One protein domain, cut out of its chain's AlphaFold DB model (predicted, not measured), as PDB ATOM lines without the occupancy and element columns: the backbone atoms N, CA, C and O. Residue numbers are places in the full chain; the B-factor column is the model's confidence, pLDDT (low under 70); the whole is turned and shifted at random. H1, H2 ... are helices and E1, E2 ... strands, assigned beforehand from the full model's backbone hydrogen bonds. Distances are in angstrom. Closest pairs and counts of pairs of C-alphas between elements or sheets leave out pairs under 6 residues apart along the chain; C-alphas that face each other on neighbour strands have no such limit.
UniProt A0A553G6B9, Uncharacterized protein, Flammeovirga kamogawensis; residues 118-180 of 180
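Overview. This is residues 118 to 180 of the 180 residues of an uncharacterized protein of Flammeovirga kamogawensis (UniProt A0A553G6B9). A long, twisted sheet of three antiparallel strands, E1, E2 and E3, makes the length of this domain, and one short helix, H1, lies over one face of it, running along the strands over E2. After E3 the last residues fold back, and a short pairing of residues 176 to 177 ties them to residues 169 to 170 of E3. The printed part has 63 residues, with one named helix and three named strands in the order H1 E1 E2 E3; the sheet's order is E1, E2, E3, all antiparallel, and the class is mixed, helices and strands. The whole is compact, with a radius of gyration of the C-alphas of 11.9 A, yet elongated in outline, spanning 39 by 23 by 22 A.

Along the chain. H1, residues 124 to 134, begins at C-alpha 124 at (-20.116, 29.250, -39.814) and is 14.7 A long from first to last C-alpha. E1, residues 138 to 146, measures 26.8 A. E2, residues 149 to 161, is the longest strand, 34.0 A from C-alpha 149 at (-19.881, 52.008, -42.412) to C-alpha 161, and it bends by 54 degrees at residue 152. E3, residues 164 to 171, measures 23.8 A and ends at C-alpha 171 at (-14.180, 39.999, -42.487).

Arrangement. H1 is on the sheet at a height over the sheet of 9.9 A. It lies over E2 and runs along the strands, at 18 degrees to E2 on the local plane. The closest C-alphas of H1 and E3 are those of Ile 126 and Phe 170, 7.3 A apart; those of H1 and E2 are Tyr 134 and Leu 159, 7.9 A apart. In H1, 6 of 7 O i to N i+4 pairs are within hydrogen-bond range. The strands form a meander, each strand the antiparallel neighbour of the one before. E1 and E2 are a hairpin, with 160 degrees between their directions; N 142 and O 156 are within hydrogen-bond range at 2.9 A, and N 158 and O 140 at 2.8 A. E2 and E3 are a hairpin too, at 163 degrees; N 157 and O 168 are within hydrogen-bond range at 2.8 A, and N 166 and O 159 at 2.9 A. E1 and E3 are the edge strands, and E2 is the inner strand.

Size, cuts and confidence. The two C-alphas farthest apart are those of Asp 148 and Glu 162, at 38.6 A. The printed part has no cut, and the links H1 to E1, E1 to E2 and E2 to E3 are tight. The mean pLDDT of the printed part is 87.9; residue 150 and residues 179 to 180 are under 70. Residue 180 is the chain's last.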
ATOM      1  N   ASN A 118     -20.517  37.728 -28.979       85.88
ATOM      2  CA  ASN A 118     -20.932  36.374 -28.643       85.88
ATOM      3  C   ASN A 118     -20.570  35.427 -29.791       85.88
ATOM      4  O   ASN A 118     -21.256  35.357 -30.809       85.88
ATOM      5  N   LYS A 119     -19.529  34.621 -29.568       82.69
ATOM      6  CA  LYS A 119     -19.027  33.628 -30.525       82.69
ATOM      7  C   LYS A 119     -20.081  32.701 -31.138       82.69
ATOM      8  O   LYS A 119     -19.844  32.142 -32.200       82.69
ATOM      9  N   SER A 120     -21.225  32.503 -30.479       86.19
ATOM     10  CA  SER A 120     -22.319  31.672 -31.001       86.19
ATOM     11  C   SER A 120     -22.973  32.279 -32.248       86.19
ATOM     12  O   SER A 120     -23.654  31.566 -32.978       86.19
ATOM     13  N   TYR A 121     -22.766  33.577 -32.482       89.00
ATOM     14  CA  TYR A 121     -23.223  34.309 -33.660       89.00
ATOM     15  C   TYR A 121     -22.141  34.464 -34.734       89.00
ATOM     16  O   TYR A 121     -22.376  35.148 -35.727       89.00
ATOM     17  N   LEU A 122     -20.963  33.853 -34.560       90.31
ATOM     18  CA  LEU A 122     -19.939  33.880 -35.600       90.31
ATOM     19  C   LEU A 122     -20.453  33.183 -36.866       90.31
ATOM     20  O   LEU A 122     -21.048  32.102 -36.763       90.31
ATOM     21  N   PRO A 123     -20.165  33.737 -38.055       91.69
ATOM     22  CA  PRO A 123     -20.359  33.042 -39.319       91.69
ATOM     23  C   PRO A 123     -19.758  31.632 -39.294       91.69
ATOM     24  O   PRO A 123     -18.630  31.421 -38.835       91.69
ATOM     25  N   TYR A 124     -20.512  30.660 -39.811       90.62
ATOM     26  CA  TYR A 124     -20.116  29.250 -39.814       90.62
ATOM     27  C   TYR A 124     -18.767  29.035 -40.516       90.62
ATOM     28  O   TYR A 124     -17.960  28.213 -40.086       90.62
ATOM     29  N   GLU A 125     -18.499  29.808 -41.564       91.56
ATOM     30  CA  GLU A 125     -17.263  29.788 -42.339       91.56
ATOM     31  C   GLU A 125     -16.037  30.118 -41.476       91.56
ATOM     32  O   GLU A 125     -14.982  29.508 -41.660       91.56
ATOM     33  N   ILE A 126     -16.172  31.045 -40.523       93.06
ATOM     34  CA  ILE A 126     -15.103  31.430 -39.590       93.06
ATOM     35  C   ILE A 126     -14.901  30.323 -38.556       93.06
ATOM     36  O   ILE A 126     -13.779  29.859 -38.355       93.06
ATOM     37  N   VAL A 127     -15.995  29.845 -37.952       92.94
ATOM     38  CA  VAL A 127     -15.954  28.760 -36.958       92.94
ATOM     39  C   VAL A 127     -15.287  27.518 -37.544       92.94
ATOM     40  O   VAL A 127     -14.371  26.971 -36.944       92.94
ATOM     41  N   ASN A 128     -15.678  27.115 -38.754       91.69
ATOM     42  CA  ASN A 128     -15.108  25.951 -39.423       91.69
ATOM     43  C   ASN A 128     -13.603  26.120 -39.707       91.69
ATOM     44  O   ASN A 128     -12.842  25.166 -39.561       91.69
ATOM     45  N   GLN A 129     -13.144  27.315 -40.094       92.31
ATOM     46  CA  GLN A 129     -11.713  27.577 -40.294       92.31
ATOM     47  C   GLN A 129     -10.915  27.411 -38.994       92.31
ATOM     48  O   GLN A 129      -9.865  26.767 -39.007       92.31
ATOM     49  N   ILE A 130     -11.437  27.930 -37.882       93.06
ATOM     50  CA  ILE A 130     -10.803  27.841 -36.563       93.06
ATOM     51  C   ILE A 130     -10.800  26.396 -36.059       93.06
ATOM     52  O   ILE A 130      -9.748  25.862 -35.712       93.06
ATOM     53  N   ASP A 131     -11.953  25.730 -36.073       92.25
ATOM     54  CA  ASP A 131     -12.135  24.390 -35.510       92.25
ATOM     55  C   ASP A 131     -11.301  23.319 -36.227       92.25
ATOM     56  O   ASP A 131     -10.907  22.327 -35.616       92.25
ATOM     57  N   ASN A 132     -10.953  23.529 -37.499       90.44
ATOM     58  CA  ASN A 132     -10.073  22.616 -38.234       90.44
ATOM     59  C   ASN A 132      -8.653  22.526 -37.647       90.44
ATOM     60  O   ASN A 132      -7.975  21.521 -37.866       90.44
ATOM     61  N   GLN A 133      -8.191  23.554 -36.930       89.31
ATOM     62  CA  GLN A 133      -6.825  23.622 -36.394       89.31
ATOM     63  C   GLN A 133      -6.786  23.812 -34.870       89.31
ATOM     64  O   GLN A 133      -5.844  23.357 -34.224       89.31
ATOM     65  N   TYR A 134      -7.824  24.412 -34.286       92.69
ATOM     66  CA  TYR A 134      -7.824  24.927 -32.915       92.69
ATOM     67  C   TYR A 134      -9.059  24.501 -32.098       92.69
ATOM     68  O   TYR A 134      -9.423  25.182 -31.145       92.69
ATOM     69  N   LEU A 135      -9.677  23.353 -32.417       85.50
ATOM     70  CA  LEU A 135     -10.945  22.828 -31.853       85.50
ATOM     71  C   LEU A 135     -11.093  22.858 -30.310       85.50
ATOM     72  O   LEU A 135     -12.198  22.733 -29.786       85.50
ATOM     73  N   ALA A 136      -9.995  22.971 -29.560       88.31
ATOM     74  CA  ALA A 136      -9.984  22.975 -28.093       88.31
ATOM     75  C   ALA A 136      -9.378  24.246 -27.469       88.31
ATOM     76  O   ALA A 136      -9.171  24.294 -26.255       88.31
ATOM     77  N   TRP A 137      -9.061  25.257 -28.276       94.06
ATOM     78  CA  TRP A 137      -8.491  26.508 -27.791       94.06
ATOM     79  C   TRP A 137      -9.593  27.387 -27.201       94.06
ATOM     80  O   TRP A 137     -10.730  27.409 -27.679       94.06
ATOM     81  N   ASN A 138      -9.268  28.129 -26.142       92.75
ATOM     82  CA  ASN A 138     -10.192  29.122 -25.611       92.75
ATOM     83  C   ASN A 138     -10.291  30.270 -26.607       92.75
ATOM     84  O   ASN A 138      -9.267  30.835 -26.974       92.75
ATOM     85  N   MET A 139     -11.513  30.609 -27.006       92.75
ATOM     86  CA  MET A 139     -11.778  31.633 -28.007       92.75
ATOM     87  C   MET A 139     -12.524  32.816 -27.398       92.75
ATOM     88  O   MET A 139     -13.619  32.633 -26.854       92.75
ATOM     89  N   THR A 140     -11.951  34.004 -27.566       92.38
ATOM     90  CA  THR A 140     -12.590  35.304 -27.334       92.38
ATOM     91  C   THR A 140     -12.698  36.025 -28.668       92.38
ATOM     92  O   THR A 140     -11.769  35.961 -29.474       92.38
ATOM     93  N   VAL A 141     -13.823  36.691 -28.920       92.81
ATOM     94  CA  VAL A 141     -14.050  37.420 -30.170       92.81
ATOM     95  C   VAL A 141     -14.469  38.842 -29.868       92.81
ATOM     96  O   VAL A 141     -15.354  39.059 -29.042       92.81
ATOM     97  N   LEU A 142     -13.843  39.777 -30.570       93.19
ATOM     98  CA  LEU A 142     -14.227  41.177 -30.611       93.19
ATOM     99  C   LEU A 142     -14.781  41.494 -32.000       93.19
ATOM    100  O   LEU A 142     -14.201  41.073 -33.005       93.19
ATOM    101  N   GLU A 143     -15.892  42.221 -32.065       93.44
ATOM    102  CA  GLU A 143     -16.369  42.844 -33.301       93.44
ATOM    103  C   GLU A 143     -15.862  44.288 -33.346       93.44
ATOM    104  O   GLU A 143     -16.119  45.075 -32.439       93.44
ATOM    105  N   ILE A 144     -15.135  44.610 -34.409       92.75
ATOM    106  CA  ILE A 144     -14.550  45.914 -34.703       92.75
ATOM    107  C   ILE A 144     -15.371  46.516 -35.843       92.75
ATOM    108  O   ILE A 144     -15.540  45.886 -36.893       92.75
ATOM    109  N   SER A 145     -15.889  47.724 -35.646       92.19
ATOM    110  CA  SER A 145     -16.771  48.374 -36.617       92.19
ATOM    111  C   SER A 145     -16.549  49.881 -36.703       92.19
ATOM    112  O   SER A 145     -16.138  50.530 -35.738       92.19
ATOM    113  N   SER A 146     -16.821  50.421 -37.892       87.00
ATOM    114  CA  SER A 146     -16.883  51.859 -38.144       87.00
ATOM    115  C   SER A 146     -18.334  52.336 -37.999       87.00
ATOM    116  O   SER A 146     -19.233  51.686 -38.541       87.00
ATOM    117  N   PRO A 147     -18.589  53.468 -37.323       81.56
ATOM    118  CA  PRO A 147     -19.930  54.046 -37.226       81.56
ATOM    119  C   PRO A 147     -20.465  54.521 -38.586       81.56
ATOM    120  O   PRO A 147     -21.663  54.418 -38.840       81.56
ATOM    121  N   ASP A 148     -19.582  54.973 -39.482       75.12
ATOM    122  CA  ASP A 148     -19.943  55.488 -40.810       75.12
ATOM    123  C   ASP A 148     -20.177  54.377 -41.840       75.12
ATOM    124  O   ASP A 148     -20.737  54.611 -42.914       75.12
ATOM    125  N   ASN A 149     -19.748  53.153 -41.529       71.62
ATOM    126  CA  ASN A 149     -19.881  52.008 -42.412       71.62
ATOM    127  C   ASN A 149     -20.323  50.771 -41.630       71.62
ATOM    128  O   ASN A 149     -19.528  49.874 -41.341       71.62
ATOM    129  N   SER A 150     -21.628  50.709 -41.348       64.56
ATOM    130  CA  SER A 150     -22.267  49.592 -40.638       64.56
ATOM    131  C   SER A 150     -22.046  48.228 -41.296       64.56
ATOM    132  O   SER A 150     -22.172  47.197 -40.632       64.56
ATOM    133  N   ASP A 151     -21.734  48.220 -42.594       70.25
ATOM    134  CA  ASP A 151     -21.543  47.007 -43.384       70.25
ATOM    135  C   ASP A 151     -20.098  46.489 -43.307       70.25
ATOM    136  O   ASP A 151     -19.854  45.302 -43.541       70.25
ATOM    137  N   LYS A 152     -19.128  47.342 -42.941       79.00
ATOM    138  CA  LYS A 152     -17.731  46.939 -42.758       79.00
ATOM    139  C   LYS A 152     -17.473  46.573 -41.297       79.00
ATOM    140  O   LYS A 152     -17.130  47.411 -40.466       79.00
ATOM    141  N   LYS A 153     -17.616  45.277 -41.014       88.62
ATOM    142  CA  LYS A 153     -17.353  44.660 -39.709       88.62
ATOM    143  C   LYS A 153     -16.223  43.649 -39.794       88.62
ATOM    144  O   LYS A 153     -16.136  42.877 -40.754       88.62
ATOM    145  N   ILE A 154     -15.389  43.643 -38.762       93.00
ATOM    146  CA  ILE A 154     -14.219  42.779 -38.658       93.00
ATOM    147  C   ILE A 154     -14.274  42.043 -37.327       93.00
ATOM    148  O   ILE A 154     -14.498  42.641 -36.281       93.00
ATOM    149  N   TYR A 155     -14.053  40.737 -37.365       93.94
ATOM    150  CA  TYR A 155     -13.951  39.897 -36.185       93.94
ATOM    151  C   TYR A 155     -12.486  39.655 -35.854       93.94
ATOM    152  O   TYR A 155     -11.771  39.010 -36.623       93.94
ATOM    153  N   LYS A 156     -12.050  40.141 -34.691       93.94
ATOM    154  CA  LYS A 156     -10.741  39.832 -34.111       93.94
ATOM    155  C   LYS A 156     -10.906  38.671 -33.143       93.94
ATOM    156  O   LYS A 156     -11.573  38.781 -32.115       93.94
ATOM    157  N   VAL A 157     -10.333  37.532 -33.503       93.62
ATOM    158  CA  VAL A 157     -10.462  36.272 -32.776       93.62
ATOM    159  C   VAL A 157      -9.159  35.990 -32.044       93.62
ATOM    160  O   VAL A 157      -8.137  35.710 -32.666       93.62
ATOM    161  N   HIS A 158      -9.218  36.020 -30.716       94.12
ATOM    162  CA  HIS A 158      -8.127  35.619 -29.837       94.12
ATOM    163  C   HIS A 158      -8.312  34.162 -29.427       94.12
ATOM    164  O   HIS A 158      -9.317  33.803 -28.806       94.12
ATOM    165  N   LEU A 159      -7.328  33.328 -29.746       94.25
ATOM    166  CA  LEU A 159      -7.277  31.927 -29.357       94.25
ATOM    167  C   LEU A 159      -6.146  31.712 -28.362       94.25
ATOM    168  O   LEU A 159      -5.019  32.146 -28.589       94.25
ATOM    169  N   LYS A 160      -6.433  30.986 -27.281       94.81
ATOM    170  CA  LYS A 160      -5.453  30.694 -26.234       94.81
ATOM    171  C   LYS A 160      -5.520  29.251 -25.752       94.81
ATOM    172  O   LYS A 160      -6.580  28.780 -25.327       94.81
ATOM    173  N   GLN A 161      -4.371  28.583 -25.717       95.31
ATOM    174  CA  GLN A 161      -4.195  27.277 -25.087       95.31
ATOM    175  C   GLN A 161      -2.872  27.254 -24.319       95.31
ATOM    176  O   GLN A 161      -1.808  27.407 -24.901       95.31
ATOM    177  N   GLU A 162      -2.944  27.046 -23.001       91.50
ATOM    178  CA  GLU A 162      -1.769  27.051 -22.117       91.50
ATOM    179  C   GLU A 162      -0.933  28.342 -22.261       91.50
ATOM    180  O   GLU A 162      -1.417  29.416 -21.886       91.50
ATOM    181  N   GLU A 163       0.297  28.239 -22.771       92.44
ATOM    182  CA  GLU A 163       1.217  29.361 -23.015       92.44
ATOM    183  C   GLU A 163       1.180  29.873 -24.464       92.44
ATOM    184  O   GLU A 163       1.847  30.855 -24.782       92.44
ATOM    185  N   GLU A 164       0.399  29.241 -25.343       93.56
ATOM    186  CA  GLU A 164       0.280  29.630 -26.744       93.56
ATOM    187  C   GLU A 164      -0.913  30.566 -26.974       93.56
ATOM    188  O   GLU A 164      -2.003  30.394 -26.411       93.56
ATOM    189  N   GLU A 165      -0.704  31.557 -27.840       94.12
ATOM    190  CA  GLU A 165      -1.710  32.527 -28.260       94.12
ATOM    191  C   GLU A 165      -1.659  32.709 -29.778       94.12
ATOM    192  O   GLU A 165      -0.582  32.727 -30.376       94.12
ATOM    193  N   GLN A 166      -2.832  32.825 -30.395       92.88
ATOM    194  CA  GLN A 166      -2.997  33.169 -31.803       92.88
ATOM    195  C   GLN A 166      -4.069  34.247 -31.932       92.88
ATOM    196  O   GLN A 166      -5.083  34.210 -31.231       92.88
ATOM    197  N   VAL A 167      -3.852  35.190 -32.845       92.50
ATOM    198  CA  VAL A 167      -4.809  36.255 -33.152       92.50
ATOM    199  C   VAL A 167      -5.093  36.225 -34.643       92.50
ATOM    200  O   VAL A 167      -4.170  36.260 -35.457       92.50
ATOM    201  N   PHE A 168      -6.372  36.151 -34.989       92.81
ATOM    202  CA  PHE A 168      -6.846  36.114 -36.367       92.81
ATOM    203  C   PHE A 168      -7.848  37.231 -36.621       92.81
ATOM    204  O   PHE A 168      -8.635  37.573 -35.738       92.81
ATOM    205  N   PHE A 169      -7.850  37.752 -37.846       92.88
ATOM    206  CA  PHE A 169      -8.816  38.743 -38.299       92.88
ATOM    207  C   PHE A 169      -9.651  38.153 -39.420       92.88
ATOM    208  O   PHE A 169      -9.127  37.525 -40.347       92.88
ATOM    209  N   PHE A 170     -10.956  38.360 -39.327       93.00
ATOM    210  CA  PHE A 170     -11.905  37.916 -40.328       93.00
ATOM    211  C   PHE A 170     -12.815  39.063 -40.720       93.00
ATOM    212  O   PHE A 170     -13.357  39.762 -39.869       93.00
ATOM    213  N   GLU A 171     -13.041  39.225 -42.013       91.12
ATOM    214  CA  GLU A 171     -14.180  39.999 -42.487       91.12
ATOM    215  C   GLU A 171     -15.488  39.293 -42.118       91.12
ATOM    216  O   GLU A 171     -15.536  38.064 -41.993       91.12
ATOM    217  N   HIS A 172     -16.588  40.043 -42.056       85.88
ATOM    218  CA  HIS A 172     -17.920  39.458 -41.883       85.88
ATOM    219  C   HIS A 172     -18.270  38.396 -42.949       85.88
ATOM    220  O   HIS A 172     -19.014  37.458 -42.676       85.88
ATOM    221  N   SER A 173     -17.680  38.502 -44.147       85.19
ATOM    222  CA  SER A 173     -17.808  37.544 -45.256       85.19
ATOM    223  C   SER A 173     -17.155  36.174 -44.988       85.19
ATOM    224  O   SER A 173     -17.373  35.230 -45.748       85.19
ATOM    225  N   GLY A 174     -16.334  36.062 -43.937       83.81
ATOM    226  CA  GLY A 174     -15.538  34.881 -43.610       83.81
ATOM    227  C   GLY A 174     -14.129  34.870 -44.213       83.81
ATOM    228  O   GLY A 174     -13.380  33.916 -43.980       83.81
ATOM    229  N   GLY A 175     -13.748  35.912 -44.960       87.88
ATOM    230  CA  GLY A 175     -12.386  36.094 -45.458       87.88
ATOM    231  C   GLY A 175     -11.402  36.338 -44.314       87.88
ATOM    232  O   GLY A 175     -11.495  37.353 -43.628       87.88
ATOM    233  N   MET A 176     -10.465  35.407 -44.105       89.50
ATOM    234  CA  MET A 176      -9.372  35.581 -43.147       89.50
ATOM    235  C   MET A 176      -8.269  36.435 -43.763       89.50
ATOM    236  O   MET A 176      -7.855  36.197 -44.900       89.50
ATOM    237  N   PHE A 177      -7.732  37.362 -42.984       86.75
ATOM    238  CA  PHE A 177      -6.555  38.121 -43.365       86.75
ATOM    239  C   PHE A 177      -5.602  38.253 -42.182       86.75
ATOM    240  O   PHE A 177      -5.978  38.201 -41.011       86.75
ATOM    241  N   THR A 178      -4.326  38.378 -42.510       70.31
ATOM    242  CA  THR A 178      -3.283  38.760 -41.569       70.31
ATOM    243  C   THR A 178      -2.868  40.169 -41.931       70.31
ATOM    244  O   THR A 178      -2.767  40.487 -43.117       70.31
ATOM    245  N   ARG A 179      -2.600  40.998 -40.926       62.72
ATOM    246  CA  ARG A 179      -1.962  42.297 -41.130       62.72
ATOM    247  C   ARG A 179      -0.712  42.159 -42.025       62.72
ATOM    248  O   ARG A 179      -0.001  41.152 -41.939       62.72
ATOM    249  N   VAL A 180      -0.466  43.172 -42.857       44.69
ATOM    250  CA  VAL A 180       0.845  43.437 -43.482       44.69
ATOM    251  C   VAL A 180       1.614  44.417 -42.604       44.69
ATOM    252  O   VAL A 180       0.983  45.371 -42.096       44.69
TER     253      VAL A 180